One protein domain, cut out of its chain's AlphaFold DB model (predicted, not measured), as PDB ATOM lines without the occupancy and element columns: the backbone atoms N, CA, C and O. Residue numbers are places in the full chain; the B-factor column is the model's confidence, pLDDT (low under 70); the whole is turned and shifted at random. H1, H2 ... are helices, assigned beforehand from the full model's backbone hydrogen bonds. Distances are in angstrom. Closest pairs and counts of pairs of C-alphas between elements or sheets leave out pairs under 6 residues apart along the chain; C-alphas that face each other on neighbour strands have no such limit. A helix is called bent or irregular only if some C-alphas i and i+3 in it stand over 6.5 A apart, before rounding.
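What this domain is: This is residues 134 to 264 of the 264 residues of an uncharacterized protein of Clostridia bacterium (UniProt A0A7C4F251). Three long helices lie side by side in a row, H1, bent H2 in the middle and H4, with short H3 across one end. The printed part has 131 residues with four named helices, in the order H1, H2, H3, H4, and no named strand; the class is all helix, with 112 of the 131 printed residues in the named helices, and H1, H2a, H2b and H4 form a bundle. The whole is loose, radius of gyration of the C-alphas 19.7 A, spanning 60 by 34 by 20 A.

Where its parts are: H1, residues 134 to 170, runs 51.0 A from C-alpha 134 at (-18.633, -37.569, -8.512), with a kink of 29 degrees near residue 151. H2, residues 177 to 210, assigned as one helix by its hydrogen bonds, is bent, C-alphas 188 and 191 being 6.8 A apart; its arms are H2a, 177 to 188, 17.2 A, and H2b, 191 to 210, 29.1 A. H3, residues 212 to 225, 20.6 A, is only just irregular, C-alphas 213 and 216 being 6.8 A apart. H4, residues 237 to 263, 38.6 A, ends at C-alpha (-71.014, -20.132, -24.606).

How they stand to each other: With residues 143 to 158, H1 touches H2b, closest C-alphas Ser 150 and Leu 200, 5.1 A, at a shallow tilt of 19 degrees, opposite ways. H4 touches H2a, closest C-alphas Ala 181 and Ser 261, 4.2 A. H1 and H4 are apart. Every O i to N i+4 pair is within hydrogen-bond range in H2b and H4, against 32 of 33 in H1, 5 of 8 in H2a and 8 of 10 in H3.

The domain as a whole: The printed part has no cut; the link H3 to H4 is long; pLDDT is under 70 at residues 171 to 178, 233 to 235 and 237.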
ATOM      1  N   LEU A 134     -18.016 -38.865  -8.813       90.06
ATOM      2  CA  LEU A 134     -18.633 -37.569  -8.512       90.06
ATOM      3  C   LEU A 134     -19.311 -36.962  -9.742       90.06
ATOM      4  O   LEU A 134     -20.483 -36.599  -9.680       90.06
ATOM      5  N   THR A 135     -18.622 -36.944 -10.884       88.00
ATOM      6  CA  THR A 135     -19.177 -36.459 -12.155       88.00
ATOM      7  C   THR A 135     -20.400 -37.274 -12.568       88.00
ATOM      8  O   THR A 135     -21.421 -36.718 -12.957       88.00
ATOM      9  N   SER A 136     -20.351 -38.600 -12.429       87.12
ATOM     10  CA  SER A 136     -21.484 -39.485 -12.721       87.12
ATOM     11  C   SER A 136     -22.703 -39.179 -11.841       87.12
ATOM     12  O   SER A 136     -23.829 -39.135 -12.345       87.12
ATOM     13  N   VAL A 137     -22.497 -38.938 -10.543       90.31
ATOM     14  CA  VAL A 137     -23.567 -38.567  -9.604       90.31
ATOM     15  C   VAL A 137     -24.127 -37.184  -9.937       90.31
ATOM     16  O   VAL A 137     -25.341 -37.054 -10.084       90.31
ATOM     17  N   ALA A 138     -23.270 -36.184 -10.150       90.12
ATOM     18  CA  ALA A 138     -23.674 -34.822 -10.492       90.12
ATOM     19  C   ALA A 138     -24.493 -34.773 -11.791       90.12
ATOM     20  O   ALA A 138     -25.568 -34.179 -11.831       90.12
ATOM     21  N   VAL A 139     -24.045 -35.473 -12.838       90.69
ATOM     22  CA  VAL A 139     -24.772 -35.571 -14.114       90.69
ATOM     23  C   VAL A 139     -26.143 -36.212 -13.914       90.69
ATOM     24  O   VAL A 139     -27.126 -35.747 -14.494       90.69
ATOM     25  N   ARG A 140     -26.235 -37.280 -13.109       89.19
ATOM     26  CA  ARG A 140     -27.518 -37.934 -12.813       89.19
ATOM     27  C   ARG A 140     -28.456 -37.006 -12.057       89.19
ATOM     28  O   ARG A 140     -29.611 -36.908 -12.456       89.19
ATOM     29  N   ALA A 141     -27.963 -36.334 -11.020       92.12
ATOM     30  CA  ALA A 141     -28.745 -35.393 -10.226       92.12
ATOM     31  C   ALA A 141     -29.261 -34.240 -11.091       92.12
ATOM     32  O   ALA A 141     -30.457 -33.972 -11.095       92.12
ATOM     33  N   LEU A 142     -28.393 -33.628 -11.903       92.25
ATOM     34  CA  LEU A 142     -28.777 -32.520 -12.774       92.25
ATOM     35  C   LEU A 142     -29.744 -32.958 -13.879       92.25
ATOM     36  O   LEU A 142     -30.718 -32.265 -14.150       92.25
ATOM     37  N   THR A 143     -29.524 -34.129 -14.486       90.00
ATOM     38  CA  THR A 143     -30.458 -34.677 -15.483       90.00
ATOM     39  C   THR A 143     -31.817 -34.957 -14.850       90.00
ATOM     40  O   THR A 143     -32.837 -34.607 -15.428       90.00
ATOM     41  N   PHE A 144     -31.838 -35.567 -13.661       91.31
ATOM     42  CA  PHE A 144     -33.074 -35.844 -12.933       91.31
ATOM     43  C   PHE A 144     -33.804 -34.555 -12.556       91.31
ATOM     44  O   PHE A 144     -35.008 -34.475 -12.757       91.31
ATOM     45  N   LEU A 145     -33.083 -33.542 -12.079       93.50
ATOM     46  CA  LEU A 145     -33.650 -32.248 -11.717       93.50
ATOM     47  C   LEU A 145     -34.235 -31.541 -12.939       93.50
ATOM     48  O   LEU A 145     -35.395 -31.156 -12.907       93.50
ATOM     49  N   ILE A 146     -33.488 -31.431 -14.040       92.44
ATOM     50  CA  ILE A 146     -33.975 -30.767 -15.256       92.44
ATOM     51  C   ILE A 146     -35.172 -31.523 -15.841       92.44
ATOM     52  O   ILE A 146     -36.215 -30.922 -16.067       92.44
ATOM     53  N   SER A 147     -35.066 -32.843 -16.032       88.81
ATOM     54  CA  SER A 147     -36.189 -33.646 -16.539       88.81
ATOM     55  C   SER A 147     -37.395 -33.622 -15.595       88.81
ATOM     56  O   SER A 147     -38.531 -33.581 -16.059       88.81
ATOM     57  N   GLY A 148     -37.150 -33.635 -14.284       91.38
ATOM     58  CA  GLY A 148     -38.173 -33.559 -13.250       91.38
ATOM     59  C   GLY A 148     -38.900 -32.222 -13.273       91.38
ATOM     60  O   GLY A 148     -40.122 -32.215 -13.311       91.38
ATOM     61  N   LEU A 149     -38.180 -31.100 -13.337       92.88
ATOM     62  CA  LEU A 149     -38.774 -29.764 -13.430       92.88
ATOM     63  C   LEU A 149     -39.559 -29.573 -14.733       92.88
ATOM     64  O   LEU A 149     -40.671 -29.052 -14.688       92.88
ATOM     65  N   SER A 150     -39.040 -30.051 -15.872       92.81
ATOM     66  CA  SER A 150     -39.747 -29.987 -17.161       92.81
ATOM     67  C   SER A 150     -41.097 -30.714 -17.142       92.81
ATOM     68  O   SER A 150     -41.994 -30.340 -17.892       92.81
ATOM     69  N   PHE A 151     -41.252 -31.740 -16.297       91.50
ATOM     70  CA  PHE A 151     -42.505 -32.481 -16.134       91.50
ATOM     71  C   PHE A 151     -43.381 -31.923 -15.004       91.50
ATOM     72  O   PHE A 151     -44.570 -31.683 -15.198       91.50
ATOM     73  N   LEU A 152     -42.802 -31.706 -13.822       93.25
ATOM     74  CA  LEU A 152     -43.534 -31.332 -12.615       93.25
ATOM     75  C   LEU A 152     -44.089 -29.913 -12.690       93.25
ATOM     76  O   LEU A 152     -45.209 -29.707 -12.245       93.25
ATOM     77  N   ILE A 153     -43.361 -28.946 -13.259       92.31
ATOM     78  CA  ILE A 153     -43.841 -27.556 -13.298       92.31
ATOM     79  C   ILE A 153     -45.145 -27.449 -14.109       92.31
ATOM     80  O   ILE A 153     -46.134 -26.980 -13.542       92.31
ATOM     81  N   PRO A 154     -45.224 -27.921 -15.375       93.00
ATOM     82  CA  PRO A 154     -46.478 -27.854 -16.127       93.00
ATOM     83  C   PRO A 154     -47.584 -28.709 -15.507       93.00
ATOM     84  O   PRO A 154     -48.740 -28.299 -15.504       93.00
ATOM     85  N   PHE A 155     -47.239 -29.877 -14.953       92.75
ATOM     86  CA  PHE A 155     -48.212 -30.763 -14.314       92.75
ATOM     87  C   PHE A 155     -48.843 -30.125 -13.074       92.75
ATOM     88  O   PHE A 155     -50.065 -30.086 -12.955       92.75
ATOM     89  N   CYS A 156     -48.022 -29.604 -12.161       92.88
ATOM     90  CA  CYS A 156     -48.493 -28.956 -10.942       92.88
ATOM     91  C   CYS A 156     -49.267 -27.677 -11.259       92.88
ATOM     92  O   CYS A 156     -50.288 -27.434 -10.628       92.88
ATOM     93  N   ALA A 157     -48.835 -26.894 -12.254       90.06
ATOM     94  CA  ALA A 157     -49.587 -25.728 -12.712       90.06
ATOM     95  C   ALA A 157     -50.976 -26.127 -13.236       90.06
ATOM     96  O   ALA A 157     -51.975 -25.539 -12.832       90.06
ATOM     97  N   TYR A 158     -51.055 -27.168 -14.068       90.81
ATOM     98  CA  TYR A 158     -52.322 -27.710 -14.558       90.81
ATOM     99  C   TYR A 158     -53.221 -28.215 -13.419       90.81
ATOM    100  O   TYR A 158     -54.390 -27.843 -13.343       90.81
ATOM    101  N   ALA A 159     -52.673 -29.006 -12.492       90.12
ATOM    102  CA  ALA A 159     -53.410 -29.519 -11.339       90.12
ATOM    103  C   ALA A 159     -53.898 -28.395 -10.411       90.12
ATOM    104  O   ALA A 159     -55.017 -28.457  -9.908       90.12
ATOM    105  N   PHE A 160     -53.089 -27.352 -10.214       88.31
ATOM    106  CA  PHE A 160     -53.463 -26.184  -9.422       88.31
ATOM    107  C   PHE A 160     -54.589 -25.385 -10.085       88.31
ATOM    108  O   PHE A 160     -55.543 -25.010  -9.410       88.31
ATOM    109  N   VAL A 161     -54.535 -25.187 -11.407       85.81
ATOM    110  CA  VAL A 161     -55.634 -24.560 -12.156       85.81
ATOM    111  C   VAL A 161     -56.916 -25.382 -12.023       85.81
ATOM    112  O   VAL A 161     -57.957 -24.817 -11.709       85.81
ATOM    113  N   LEU A 162     -56.852 -26.708 -12.180       85.69
ATOM    114  CA  LEU A 162     -58.014 -27.574 -11.960       85.69
ATOM    115  C   LEU A 162     -58.565 -27.459 -10.535       85.69
ATOM    116  O   LEU A 162     -59.774 -27.371 -10.363       85.69
ATOM    117  N   TYR A 163     -57.694 -27.439  -9.526       86.00
ATOM    118  CA  TYR A 163     -58.093 -27.280  -8.129       86.00
ATOM    119  C   TYR A 163     -58.833 -25.957  -7.888       86.00
ATOM    120  O   TYR A 163     -59.905 -25.959  -7.285       86.00
ATOM    121  N   LEU A 164     -58.304 -24.841  -8.404       82.94
ATOM    122  CA  LEU A 164     -58.965 -23.537  -8.314       82.94
ATOM    123  C   LEU A 164     -60.331 -23.542  -9.005       82.94
ATOM    124  O   LEU A 164     -61.289 -23.007  -8.454       82.94
ATOM    125  N   LEU A 165     -60.430 -24.164 -10.183       78.62
ATOM    126  CA  LEU A 165     -61.689 -24.260 -10.920       78.62
ATOM    127  C   LEU A 165     -62.726 -25.112 -10.171       78.62
ATOM    128  O   LEU A 165     -63.874 -24.700 -10.049       78.62
ATOM    129  N   ILE A 166     -62.328 -26.264  -9.623       80.31
ATOM    130  CA  ILE A 166     -63.220 -27.142  -8.846       80.31
ATOM    131  C   ILE A 166     -63.731 -26.430  -7.590       80.31
ATOM    132  O   ILE A 166     -64.927 -26.477  -7.311       80.31
ATOM    133  N   ASN A 167     -62.851 -25.749  -6.851       79.50
ATOM    134  CA  ASN A 167     -63.259 -24.999  -5.663       79.50
ATOM    135  C   ASN A 167     -64.218 -23.861  -6.014       79.50
ATOM    136  O   ASN A 167     -65.238 -23.712  -5.353       79.50
ATOM    137  N   ALA A 168     -63.933 -23.111  -7.083       73.69
ATOM    138  CA  ALA A 168     -64.828 -22.058  -7.549       73.69
ATOM    139  C   ALA A 168     -66.226 -22.604  -7.881       73.69
ATOM    140  O   ALA A 168     -67.210 -21.914  -7.657       73.69
ATOM    141  N   GLN A 169     -66.327 -23.839  -8.379       72.81
ATOM    142  CA  GLN A 169     -67.600 -24.495  -8.682       72.81
ATOM    143  C   GLN A 169     -68.333 -25.016  -7.442       72.81
ATOM    144  O   GLN A 169     -69.560 -25.006  -7.424       72.81
ATOM    145  N   ALA A 170     -67.606 -25.476  -6.419       70.44
ATOM    146  CA  ALA A 170     -68.192 -25.969  -5.171       70.44
ATOM    147  C   ALA A 170     -68.968 -24.876  -4.410       70.44
ATOM    148  O   ALA A 170     -69.924 -25.190  -3.704       70.44
ATOM    149  N   ASP A 171     -68.598 -23.609  -4.616       66.88
ATOM    150  CA  ASP A 171     -69.283 -22.447  -4.045       66.88
ATOM    151  C   ASP A 171     -70.581 -22.073  -4.797       66.88
ATOM    152  O   ASP A 171     -71.382 -21.281  -4.296       66.88
ATOM    153  N   PHE A 172     -70.844 -22.657  -5.976       65.00
ATOM    154  CA  PHE A 172     -72.100 -22.469  -6.709       65.00
ATOM    155  C   PHE A 172     -73.117 -23.562  -6.356       65.00
ATOM    156  O   PHE A 172     -72.953 -24.739  -6.679       65.00
ATOM    157  N   SER A 173     -74.232 -23.173  -5.733       56.34
ATOM    158  CA  SER A 173     -75.354 -24.077  -5.469       56.34
ATOM    159  C   SER A 173     -76.239 -24.249  -6.713       56.34
ATOM    160  O   SER A 173     -76.939 -23.315  -7.105       56.34
ATOM    161  N   GLY A 174     -76.261 -25.453  -7.296       59.09
ATOM    162  CA  GLY A 174     -77.199 -25.853  -8.356       59.09
ATOM    163  C   GLY A 174     -76.531 -26.291  -9.665       59.09
ATOM    164  O   GLY A 174     -75.442 -25.844 -10.009       59.09
ATOM    165  N   PHE A 175     -77.187 -27.187 -10.411       61.03
ATOM    166  CA  PHE A 175     -76.709 -27.643 -11.720       61.03
ATOM    167  C   PHE A 175     -77.095 -26.616 -12.798       61.03
ATOM    168  O   PHE A 175     -78.267 -26.498 -13.149       61.03
ATOM    169  N   SER A 176     -76.121 -25.865 -13.313       67.25
ATOM    170  CA  SER A 176     -76.275 -24.963 -14.468       67.25
ATOM    171  C   SER A 176     -75.439 -25.464 -15.651       67.25
ATOM    172  O   SER A 176     -74.459 -26.176 -15.449       67.25
ATOM    173  N   ALA A 177     -75.784 -25.112 -16.895       64.50
ATOM    174  CA  ALA A 177     -74.988 -25.496 -18.072       64.50
ATOM    175  C   ALA A 177     -73.515 -25.035 -17.964       64.50
ATOM    176  O   ALA A 177     -72.607 -25.797 -18.304       64.50
ATOM    177  N   GLY A 178     -73.276 -23.874 -17.342       65.50
ATOM    178  CA  GLY A 178     -71.946 -23.366 -16.993       65.50
ATOM    179  C   GLY A 178     -71.129 -24.266 -16.050       65.50
ATOM    180  O   GLY A 178     -69.907 -24.156 -16.012       65.50
ATOM    181  N   THR A 179     -71.736 -25.231 -15.346       70.88
ATOM    182  CA  THR A 179     -70.986 -26.238 -14.562       70.88
ATOM    183  C   THR A 179     -70.172 -27.203 -15.433       70.88
ATOM    184  O   THR A 179     -69.202 -27.792 -14.954       70.88
ATOM    185  N   LEU A 180     -70.518 -27.349 -16.720       75.31
ATOM    186  CA  LEU A 180     -69.775 -28.170 -17.684       75.31
ATOM    187  C   LEU A 180     -68.566 -27.437 -18.288       75.31
ATOM    188  O   LEU A 180     -67.650 -28.095 -18.786       75.31
ATOM    189  N   ALA A 181     -68.521 -26.105 -18.199       77.75
ATOM    190  CA  ALA A 181     -67.415 -25.285 -18.695       77.75
ATOM    191  C   ALA A 181     -66.063 -25.705 -18.085       77.75
ATOM    192  O   ALA A 181     -65.047 -25.809 -18.772       77.75
ATOM    193  N   ILE A 182     -66.048 -26.033 -16.792       77.38
ATOM    194  CA  ILE A 182     -64.825 -26.373 -16.052       77.38
ATOM    195  C   ILE A 182     -64.211 -27.711 -16.505       77.38
ATOM    196  O   ILE A 182     -63.029 -27.723 -16.870       77.38
ATOM    197  N   PRO A 183     -64.965 -28.828 -16.567       80.94
ATOM    198  CA  PRO A 183     -64.477 -30.068 -17.171       80.94
ATOM    199  C   PRO A 183     -63.988 -29.894 -18.616       80.94
ATOM    200  O   PRO A 183     -62.971 -30.480 -18.995       80.94
ATOM    201  N   ILE A 184     -64.670 -29.068 -19.420       84.31
ATOM    202  CA  ILE A 184     -64.328 -28.835 -20.832       84.31
ATOM    203  C   ILE A 184     -62.992 -28.093 -20.969       84.31
ATOM    204  O   ILE A 184     -62.148 -28.511 -21.770       84.31
ATOM    205  N   ILE A 185     -62.754 -27.043 -20.171       84.56
ATOM    206  CA  ILE A 185     -61.458 -26.342 -20.120       84.56
ATOM    207  C   ILE A 185     -60.364 -27.283 -19.616       84.56
ATOM    208  O   ILE A 185     -59.282 -27.337 -20.200       84.56
ATOM    209  N   GLY A 186     -60.645 -28.062 -18.567       83.62
ATOM    210  CA  GLY A 186     -59.693 -29.009 -17.992       83.62
ATOM    211  C   GLY A 186     -59.204 -30.047 -19.003       83.62
ATOM    212  O   GLY A 186     -57.997 -30.248 -19.157       83.62
ATOM    213  N   ILE A 187     -60.122 -30.670 -19.744       87.06
ATOM    214  CA  ILE A 187     -59.786 -31.629 -20.807       87.06
ATOM    215  C   ILE A 187     -59.078 -30.915 -21.969       87.06
ATOM    216  O   ILE A 187     -58.076 -31.417 -22.482       87.06
ATOM    217  N   GLY A 188     -59.543 -29.721 -22.344       87.75
ATOM    218  CA  GLY A 188     -58.970 -28.915 -23.425       87.75
ATOM    219  C   GLY A 188     -57.538 -28.438 -23.180       87.75
ATOM    220  O   GLY A 188     -56.747 -28.330 -24.116       87.75
ATOM    221  N   ALA A 189     -57.172 -28.187 -21.923       89.69
ATOM    222  CA  ALA A 189     -55.839 -27.729 -21.535       89.69
ATOM    223  C   ALA A 189     -54.798 -28.857 -21.438       89.69
ATOM    224  O   ALA A 189     -53.591 -28.584 -21.425       89.69
ATOM    225  N   LEU A 190     -55.220 -30.124 -21.412       91.00
ATOM    226  CA  LEU A 190     -54.311 -31.264 -21.279       91.00
ATOM    227  C   LEU A 190     -53.335 -31.384 -22.470       91.00
ATOM    228  O   LEU A 190     -52.128 -31.448 -22.217       91.00
ATOM    229  N   PRO A 191     -53.771 -31.347 -23.750       92.69
ATOM    230  CA  PRO A 191     -52.850 -31.371 -24.889       92.69
ATOM    231  C   PRO A 191     -51.823 -30.236 -24.855       92.69
ATOM    232  O   PRO A 191     -50.638 -30.470 -25.096       92.69
ATOM    233  N   MET A 192     -52.248 -29.024 -24.481       92.62
ATOM    234  CA  MET A 192     -51.352 -27.872 -24.353       92.62
ATOM    235  C   MET A 192     -50.318 -28.083 -23.243       92.62
ATOM    236  O   MET A 192     -49.136 -27.795 -23.426       92.62
ATOM    237  N   THR A 193     -50.734 -28.652 -22.113       92.88
ATOM    238  CA  THR A 193     -49.829 -28.976 -21.004       92.88
ATOM    239  C   THR A 193     -48.779 -30.003 -21.440       92.88
ATOM    240  O   THR A 193     -47.586 -29.803 -21.204       92.88
ATOM    241  N   LEU A 194     -49.188 -31.063 -22.147       93.19
ATOM    242  CA  LEU A 194     -48.266 -32.057 -22.707       93.19
ATOM    243  C   LEU A 194     -47.300 -31.442 -23.728       93.19
ATOM    244  O   LEU A 194     -46.118 -31.789 -23.744       93.19
ATOM    245  N   PHE A 195     -47.776 -30.516 -24.562       93.12
ATOM    246  CA  PHE A 195     -46.929 -29.775 -25.493       93.12
ATOM    247  C   PHE A 195     -45.860 -28.953 -24.759       93.12
ATOM    248  O   PHE A 195     -44.678 -29.047 -25.096       93.12
ATOM    249  N   VAL A 196     -46.237 -28.214 -23.712       92.75
ATOM    250  CA  VAL A 196     -45.287 -27.442 -22.893       92.75
ATOM    251  C   VAL A 196     -44.258 -28.361 -22.227       92.75
ATOM    252  O   VAL A 196     -43.063 -28.070 -22.288       92.75
ATOM    253  N   MET A 197     -44.683 -29.496 -21.660       94.00
ATOM    254  CA  MET A 197     -43.765 -30.494 -21.092       94.00
ATOM    255  C   MET A 197     -42.749 -30.990 -22.125       94.00
ATOM    256  O   MET A 197     -41.555 -31.059 -21.833       94.00
ATOM    257  N   LEU A 198     -43.208 -31.318 -23.338       91.38
ATOM    258  CA  LEU A 198     -42.346 -31.781 -24.425       91.38
ATOM    259  C   LEU A 198     -41.292 -30.726 -24.786       91.38
ATOM    260  O   LEU A 198     -40.106 -31.046 -24.855       91.38
ATOM    261  N   VAL A 199     -41.709 -29.469 -24.965       91.19
ATOM    262  CA  VAL A 199     -40.804 -28.358 -25.296       91.19
ATOM    263  C   VAL A 199     -39.782 -28.135 -24.181       91.19
ATOM    264  O   VAL A 199     -38.582 -28.075 -24.457       91.19
ATOM    265  N   LEU A 200     -40.221 -28.072 -22.920       92.50
ATOM    266  CA  LEU A 200     -39.327 -27.898 -21.772       92.50
ATOM    267  C   LEU A 200     -38.352 -29.065 -21.618       92.50
ATOM    268  O   LEU A 200     -37.198 -28.854 -21.247       92.50
ATOM    269  N   PHE A 201     -38.787 -30.294 -21.894       90.69
ATOM    270  CA  PHE A 201     -37.913 -31.461 -21.864       90.69
ATOM    271  C   PHE A 201     -36.840 -31.375 -22.956       90.69
ATOM    272  O   PHE A 201     -35.655 -31.552 -22.670       90.69
ATOM    273  N   SER A 202     -37.223 -31.034 -24.191       87.81
ATOM    274  CA  SER A 202     -36.276 -30.856 -25.296       87.81
ATOM    275  C   SER A 202     -35.274 -29.727 -25.031       87.81
ATOM    276  O   SER A 202     -34.074 -29.911 -25.239       87.81
ATOM    277  N   LEU A 203     -35.730 -28.580 -24.519       88.88
ATOM    278  CA  LEU A 203     -34.853 -27.472 -24.128       88.88
ATOM    279  C   LEU A 203     -33.901 -27.872 -22.995       88.88
ATOM    280  O   LEU A 203     -32.711 -27.560 -23.056       88.88
ATOM    281  N   GLY A 204     -34.395 -28.617 -22.005       88.75
ATOM    282  CA  GLY A 204     -33.584 -29.170 -20.923       88.75
ATOM    283  C   GLY A 204     -32.479 -30.100 -21.429       88.75
ATOM    284  O   GLY A 204     -31.330 -30.002 -20.992       88.75
ATOM    285  N   GLU A 205     -32.778 -30.960 -22.408       86.19
ATOM    286  CA  GLU A 205     -31.755 -31.794 -23.046       86.19
ATOM    287  C   GLU A 205     -30.701 -30.967 -23.798       86.19
ATOM    288  O   GLU A 205     -29.514 -31.302 -23.737       86.19
ATOM    289  N   PHE A 206     -31.095 -29.895 -24.491       87.38
ATOM    290  CA  PHE A 206     -30.138 -29.006 -25.157       87.38
ATOM    291  C   PHE A 206     -29.265 -28.244 -24.163       87.38
ATOM    292  O   PHE A 206     -28.058 -28.127 -24.386       87.38
ATOM    293  N   ALA A 207     -29.829 -27.786 -23.044       87.88
ATOM    294  CA  ALA A 207     -29.066 -27.160 -21.970       87.88
ATOM    295  C   ALA A 207     -27.998 -28.123 -21.417       87.88
ATOM    296  O   ALA A 207     -26.821 -27.772 -21.335       87.88
ATOM    297  N   LEU A 208     -28.373 -29.380 -21.156       88.56
ATOM    298  CA  LEU A 208     -27.446 -30.427 -20.711       88.56
ATOM    299  C   LEU A 208     -26.358 -30.772 -21.741       88.56
ATOM    300  O   LEU A 208     -25.282 -31.231 -21.363       88.56
ATOM    301  N   LEU A 209     -26.603 -30.588 -23.038       86.75
ATOM    302  CA  LEU A 209     -25.579 -30.788 -24.072       86.75
ATOM    303  C   LEU A 209     -24.573 -29.636 -24.155       86.75
ATOM    304  O   LEU A 209     -23.454 -29.856 -24.621       86.75
ATOM    305  N   ARG A 210     -24.966 -28.427 -23.738       86.50
ATOM    306  CA  ARG A 210     -24.107 -27.232 -23.744       86.50
ATOM    307  C   ARG A 210     -23.170 -27.166 -22.542       86.50
ATOM    308  O   ARG A 210     -22.103 -26.576 -22.647       86.50
ATOM    309  N   ILE A 211     -23.540 -27.791 -21.429       87.44
ATOM    310  CA  ILE A 211     -22.694 -27.889 -20.239       87.44
ATOM    311  C   ILE A 211     -21.604 -28.952 -20.475       87.44
ATOM    312  O   ILE A 211     -21.896 -30.114 -20.767       87.44
ATOM    313  N   GLU A 212     -20.327 -28.577 -20.352       85.06
ATOM    314  CA  GLU A 212     -19.198 -29.426 -20.767       85.06
ATOM    315  C   GLU A 212     -19.117 -30.763 -20.017       85.06
ATOM    316  O   GLU A 212     -18.958 -31.819 -20.639       85.06
ATOM    317  N   PHE A 213     -19.281 -30.748 -18.690       85.56
ATOM    318  CA  PHE A 213     -19.150 -31.961 -17.874       85.56
ATOM    319  C   PHE A 213     -20.315 -32.952 -18.070       85.56
ATOM    320  O   PHE A 213     -20.151 -34.157 -17.858       85.56
ATOM    321  N   THR A 214     -21.489 -32.490 -18.518       86.62
ATOM    322  CA  THR A 214     -22.647 -33.347 -18.835       86.62
ATOM    323  C   THR A 214     -22.659 -33.814 -20.282       86.62
ATOM    324  O   THR A 214     -23.131 -34.925 -20.549       86.62
ATOM    325  N   ARG A 215     -22.110 -33.019 -21.205       87.88
ATOM    326  CA  ARG A 215     -22.127 -33.260 -22.654       87.88
ATOM    327  C   ARG A 215     -21.749 -34.692 -23.016       87.88
ATOM    328  O   ARG A 215     -22.526 -35.382 -23.670       87.88
ATOM    329  N   TRP A 216     -20.597 -35.172 -22.555       88.19
ATOM    330  CA  TRP A 216     -20.094 -36.509 -22.894       88.19
ATOM    331  C   TRP A 216     -20.992 -37.637 -22.390       88.19
ATOM    332  O   TRP A 216     -21.220 -38.620 -23.094       88.19
ATOM    333  N   SER A 217     -21.553 -37.483 -21.193       88.31
ATOM    334  CA  SER A 217     -22.454 -38.474 -20.605       88.31
ATOM    335  C   SER A 217     -23.803 -38.524 -21.331       88.31
ATOM    336  O   SER A 217     -24.330 -39.612 -21.583       88.31
ATOM    337  N   VAL A 218     -24.341 -37.364 -21.719       87.50
ATOM    338  CA  VAL A 218     -25.586 -37.256 -22.499       87.50
ATOM    339  C   VAL A 218     -25.388 -37.815 -23.906       87.50
ATOM    340  O   VAL A 218     -26.190 -38.639 -24.353       87.50
ATOM    341  N   LEU A 219     -24.290 -37.445 -24.572       90.06
ATOM    342  CA  LEU A 219     -23.915 -37.990 -25.875       90.06
ATOM    343  C   LEU A 219     -23.772 -39.506 -25.802       90.06
ATOM    344  O   LEU A 219     -24.419 -40.206 -26.568       90.06
ATOM    345  N   LYS A 220     -23.047 -40.039 -24.814       91.06
ATOM    346  CA  LYS A 220     -22.901 -41.486 -24.625       91.06
ATOM    347  C   LYS A 220     -24.241 -42.202 -24.491       91.06
ATOM    348  O   LYS A 220     -24.431 -43.251 -25.105       91.06
ATOM    349  N   LYS A 221     -25.179 -41.659 -23.708       88.69
ATOM    350  CA  LYS A 221     -26.528 -42.232 -23.564       88.69
ATOM    351  C   LYS A 221     -27.254 -42.274 -24.912       88.69
ATOM    352  O   LYS A 221     -27.827 -43.311 -25.242       88.69
ATOM    353  N   TYR A 222     -27.191 -41.191 -25.683       87.38
ATOM    354  CA  TYR A 222     -27.818 -41.104 -27.001       87.38
ATOM    355  C   TYR A 222     -27.161 -42.037 -28.023       87.38
ATOM    356  O   TYR A 222     -27.843 -42.856 -28.630       87.38
ATOM    357  N   THR A 223     -25.834 -41.986 -28.153       89.38
ATOM    358  CA  THR A 223     -25.044 -42.836 -29.054       89.38
ATOM    359  C   THR A 223     -25.302 -44.317 -28.778       89.38
ATOM    360  O   THR A 223     -25.402 -45.103 -29.713       89.38
ATOM    361  N   LEU A 224     -25.469 -44.716 -27.511       91.06
ATOM    362  CA  LEU A 224     -25.850 -46.086 -27.159       91.06
ATOM    363  C   LEU A 224     -27.298 -46.417 -27.541       91.06
ATOM    364  O   LEU A 224     -27.540 -47.519 -28.022       91.06
ATOM    365  N   ALA A 225     -28.250 -45.512 -27.317       86.19
ATOM    366  CA  ALA A 225     -29.659 -45.746 -27.640       86.19
ATOM    367  C   ALA A 225     -29.910 -45.857 -29.154       86.19
ATOM    368  O   ALA A 225     -30.741 -46.653 -29.573       86.19
ATOM    369  N   TRP A 226     -29.155 -45.102 -29.955       81.50
ATOM    370  CA  TRP A 226     -29.327 -44.999 -31.407       81.50
ATOM    371  C   TRP A 226     -28.199 -45.656 -32.211       81.50
ATOM    372  O   TRP A 226     -27.993 -45.337 -33.379       81.50
ATOM    373  N   GLY A 227     -27.414 -46.545 -31.595       81.12
ATOM    374  CA  GLY A 227     -26.385 -47.319 -32.296       81.12
ATOM    375  C   GLY A 227     -25.354 -46.466 -33.049       81.12
ATOM    376  O   GLY A 227     -24.951 -46.817 -34.156       81.12
ATOM    377  N   GLY A 228     -24.918 -45.341 -32.489       80.06
ATOM    378  CA  GLY A 228     -23.885 -44.492 -33.094       80.06
ATOM    379  C   GLY A 228     -24.393 -43.308 -33.916       80.06
ATOM    380  O   GLY A 228     -23.565 -42.503 -34.341       80.06
ATOM    381  N   ILE A 229     -25.707 -43.183 -34.141       82.00
ATOM    382  CA  ILE A 229     -26.275 -42.040 -34.874       82.00
ATOM    383  C   ILE A 229     -25.938 -40.739 -34.135       82.00
ATOM    384  O   ILE A 229     -25.983 -40.667 -32.901       82.00
ATOM    385  N   ARG A 230     -25.576 -39.714 -34.904       79.88
ATOM    386  CA  ARG A 230     -25.216 -38.391 -34.406       79.88
ATOM    387  C   ARG A 230     -26.435 -37.712 -33.784       79.88
ATOM    388  O   ARG A 230     -27.493 -37.644 -34.401       79.88
ATOM    389  N   LYS A 231     -26.293 -37.194 -32.560       78.38
ATOM    390  CA  LYS A 231     -27.305 -36.312 -31.963       78.38
ATOM    391  C   LYS A 231     -27.171 -34.925 -32.585       78.38
ATOM    392  O   LYS A 231     -26.075 -34.357 -32.560       78.38
ATOM    393  N   SER A 232     -28.266 -34.381 -33.106       70.12
ATOM    394  CA  SER A 232     -28.313 -32.970 -33.483       70.12
ATOM    395  C   SER A 232     -28.276 -32.089 -32.228       70.12
ATOM    396  O   SER A 232     -28.898 -32.404 -31.214       70.12
ATOM    397  N   PHE A 233     -27.534 -30.982 -32.293       68.38
ATOM    398  CA  PHE A 233     -27.495 -29.956 -31.239       68.38
ATOM    399  C   PHE A 233     -28.593 -28.895 -31.403       68.38
ATOM    400  O   PHE A 233     -28.700 -27.987 -30.580       68.38
ATOM    401  N   PHE A 234     -29.398 -29.021 -32.456       68.75
ATOM    402  CA  PHE A 234     -30.496 -28.128 -32.804       68.75
ATOM    403  C   PHE A 234     -31.714 -28.953 -33.212       68.75
ATOM    404  O   PHE A 234     -31.573 -30.103 -33.633       68.75
ATOM    405  N   PHE A 235     -32.904 -28.362 -33.129       65.19
ATOM    406  CA  PHE A 235     -34.081 -28.966 -33.741       65.19
ATOM    407  C   PHE A 235     -33.887 -29.045 -35.254       65.19
ATOM    408  O   PHE A 235     -33.549 -28.049 -35.899       65.19
ATOM    409  N   GLU A 236     -34.087 -30.226 -35.828       70.69
ATOM    410  CA  GLU A 236     -34.090 -30.359 -37.279       70.69
ATOM    411  C   GLU A 236     -35.389 -29.788 -37.856       70.69
ATOM    412  O   GLU A 236     -36.400 -29.677 -37.164       70.69
ATOM    413  N   ALA A 237     -35.405 -29.451 -39.149       69.38
ATOM    414  CA  ALA A 237     -36.607 -28.915 -39.794       69.38
ATOM    415  C   ALA A 237     -37.834 -29.837 -39.628       69.38
ATOM    416  O   ALA A 237     -38.965 -29.357 -39.534       69.38
ATOM    417  N   GLY A 238     -37.614 -31.156 -39.556       72.00
ATOM    418  CA  GLY A 238     -38.649 -32.141 -39.240       72.00
ATOM    419  C   GLY A 238     -39.187 -32.011 -37.813       72.00
ATOM    420  O   GLY A 238     -40.404 -31.975 -37.630       72.00
ATOM    421  N   ASP A 239     -38.301 -31.860 -36.825       75.31
ATOM    422  CA  ASP A 239     -38.671 -31.673 -35.418       75.31
ATOM    423  C   ASP A 239     -39.429 -30.358 -35.217       75.31
ATOM    424  O   ASP A 239     -40.467 -30.337 -34.561       75.31
ATOM    425  N   ILE A 240     -38.960 -29.271 -35.842       81.19
ATOM    426  CA  ILE A 240     -39.628 -27.962 -35.807       81.19
ATOM    427  C   ILE A 240     -41.028 -28.078 -36.406       81.19
ATOM    428  O   ILE A 240     -41.995 -27.610 -35.811       81.19
ATOM    429  N   ARG A 241     -41.166 -28.734 -37.565       83.31
ATOM    430  CA  ARG A 241     -42.467 -28.926 -38.218       83.31
ATOM    431  C   ARG A 241     -43.413 -29.760 -37.354       83.31
ATOM    432  O   ARG A 241     -44.605 -29.459 -37.308       83.31
ATOM    433  N   TYR A 242     -42.905 -30.791 -36.684       84.06
ATOM    434  CA  TYR A 242     -43.690 -31.600 -35.756       84.06
ATOM    435  C   TYR A 242     -44.136 -30.786 -34.536       84.06
ATOM    436  O   TYR A 242     -45.332 -30.749 -34.252       84.06
ATOM    437  N   LEU A 243     -43.211 -30.087 -33.871       88.44
ATOM    438  CA  LEU A 243     -43.514 -29.230 -32.723       88.44
ATOM    439  C   LEU A 243     -44.512 -28.136 -33.090       88.44
ATOM    440  O   LEU A 243     -45.466 -27.915 -32.355       88.44
ATOM    441  N   PHE A 244     -44.350 -27.505 -34.252       89.25
ATOM    442  CA  PHE A 244     -45.274 -26.485 -34.732       89.25
ATOM    443  C   PHE A 244     -46.679 -27.052 -34.961       89.25
ATOM    444  O   PHE A 244     -47.657 -26.481 -34.489       89.25
ATOM    445  N   ARG A 245     -46.798 -28.205 -35.634       90.56
ATOM    446  CA  ARG A 245     -48.096 -28.865 -35.856       90.56
ATOM    447  C   ARG A 245     -48.750 -29.294 -34.549       90.56
ATOM    448  O   ARG A 245     -49.937 -29.049 -34.364       90.56
ATOM    449  N   PHE A 246     -47.995 -29.923 -33.653       91.81
ATOM    450  CA  PHE A 246     -48.527 -30.380 -32.373       91.81
ATOM    451  C   PHE A 246     -48.932 -29.203 -31.478       91.81
ATOM    452  O   PHE A 246     -50.004 -29.243 -30.876       91.81
ATOM    453  N   GLY A 247     -48.137 -28.131 -31.461       92.75
ATOM    454  CA  GLY A 247     -48.465 -26.886 -30.772       92.75
ATOM    455  C   GLY A 247     -49.726 -26.228 -31.333       92.75
ATOM    456  O   GLY A 247     -50.607 -25.868 -30.562       92.75
ATOM    457  N   LEU A 248     -49.866 -26.152 -32.661       93.94
ATOM    458  CA  LEU A 248     -51.047 -25.575 -33.311       93.94
ATOM    459  C   LEU A 248     -52.316 -26.381 -33.015       93.94
ATOM    460  O   LEU A 248     -53.336 -25.797 -32.666       93.94
ATOM    461  N   ILE A 249     -52.249 -27.714 -33.097       93.44
ATOM    462  CA  ILE A 249     -53.376 -28.588 -32.741       93.44
ATOM    463  C   ILE A 249     -53.733 -28.421 -31.261       93.44
ATOM    464  O   ILE A 249     -54.903 -28.259 -30.929       93.44
ATOM    465  N   SER A 250     -52.739 -28.414 -30.372       94.06
ATOM    466  CA  SER A 250     -52.964 -28.269 -28.928       94.06
ATOM    467  C   SER A 250     -53.571 -26.909 -28.570       94.06
ATOM    468  O   SER A 250     -54.487 -26.842 -27.755       94.06
ATOM    469  N   ALA A 251     -53.109 -25.836 -29.217       92.56
ATOM    470  CA  ALA A 251     -53.656 -24.494 -29.054       92.56
ATOM    471  C   ALA A 251     -55.085 -24.385 -29.604       92.56
ATOM    472  O   ALA A 251     -55.935 -23.777 -28.962       92.56
ATOM    473  N   ALA A 252     -55.368 -25.005 -30.754       93.25
ATOM    474  CA  ALA A 252     -56.710 -25.037 -31.328       93.25
ATOM    475  C   ALA A 252     -57.701 -25.772 -30.413       93.25
ATOM    476  O   ALA A 252     -58.792 -25.265 -30.174       93.25
ATOM    477  N   VAL A 253     -57.309 -26.922 -29.852       93.75
ATOM    478  CA  VAL A 253     -58.136 -27.665 -28.887       93.75
ATOM    479  C   VAL A 253     -58.427 -26.813 -27.652       93.75
ATOM    480  O   VAL A 253     -59.584 -26.692 -27.263       93.75
ATOM    481  N   LEU A 254     -57.408 -26.161 -27.082       92.56
ATOM    482  CA  LEU A 254     -57.596 -25.266 -25.942       92.56
ATOM    483  C   LEU A 254     -58.527 -24.091 -26.285       92.56
ATOM    484  O   LEU A 254     -59.437 -23.795 -25.516       92.56
ATOM    485  N   ALA A 255     -58.338 -23.445 -27.438       91.69
ATOM    486  CA  ALA A 255     -59.163 -22.317 -27.869       91.69
ATOM    487  C   ALA A 255     -60.633 -22.718 -28.059       91.69
ATOM    488  O   ALA A 255     -61.522 -22.027 -27.570       91.69
ATOM    489  N   VAL A 256     -60.891 -23.855 -28.710       92.88
ATOM    490  CA  VAL A 256     -62.248 -24.393 -28.881       92.88
ATOM    491  C   VAL A 256     -62.875 -24.714 -27.526       92.88
ATOM    492  O   VAL A 256     -64.013 -24.322 -27.283       92.88
ATOM    493  N   SER A 257     -62.133 -25.352 -26.617       89.94
ATOM    494  CA  SER A 257     -62.616 -25.623 -25.260       89.94
ATOM    495  C   SER A 257     -62.978 -24.346 -24.505       89.94
ATOM    496  O   SER A 257     -64.014 -24.316 -23.846       89.94
ATOM    497  N   VAL A 258     -62.180 -23.282 -24.623       88.62
ATOM    498  CA  VAL A 258     -62.483 -21.979 -24.009       88.62
ATOM    499  C   VAL A 258     -63.733 -21.352 -24.629       88.62
ATOM    500  O   VAL A 258     -64.609 -20.921 -23.889       88.62
ATOM    501  N   ILE A 259     -63.864 -21.346 -25.959       90.88
ATOM    502  CA  ILE A 259     -65.039 -20.785 -26.648       90.88
ATOM    503  C   ILE A 259     -66.317 -21.517 -26.232       90.88
ATOM    504  O   ILE A 259     -67.289 -20.872 -25.855       90.88
ATOM    505  N   ILE A 260     -66.310 -22.854 -26.251       87.62
ATOM    506  CA  ILE A 260     -67.461 -23.665 -25.826       87.62
ATOM    507  C   ILE A 260     -67.829 -23.351 -24.375       87.62
ATOM    508  O   ILE A 260     -69.002 -23.235 -24.051       87.62
ATOM    509  N   SER A 261     -66.827 -23.173 -23.519       84.88
ATOM    510  CA  SER A 261     -67.023 -22.899 -22.096       84.88
ATOM    511  C   SER A 261     -67.562 -21.498 -21.808       84.88
ATOM    512  O   SER A 261     -68.224 -21.320 -20.799       84.88
ATOM    513  N   ILE A 262     -67.292 -20.516 -22.673       84.06
ATOM    514  CA  ILE A 262     -67.871 -19.163 -22.588       84.06
ATOM    515  C   ILE A 262     -69.326 -19.149 -23.086       84.06
ATOM    516  O   ILE A 262     -70.115 -18.316 -22.651       84.06
ATOM    517  N   LEU A 263     -69.671 -20.034 -24.025       84.44
ATOM    518  CA  LEU A 263     -71.014 -20.132 -24.606       84.44
ATOM    519  C   LEU A 263     -72.000 -20.955 -23.751       84.44
ATOM    520  O   LEU A 263     -73.194 -20.943 -24.057       84.44
ATOM    521  N   LEU A 264     -71.507 -21.678 -22.739       76.94
ATOM    522  CA  LEU A 264     -72.274 -22.498 -21.787       76.94
ATOM    523  C   LEU A 264     -72.615 -21.726 -20.508       76.94
ATOM    524  O   LEU A 264     -73.720 -21.974 -19.971       76.94
TER     525      LEU A 264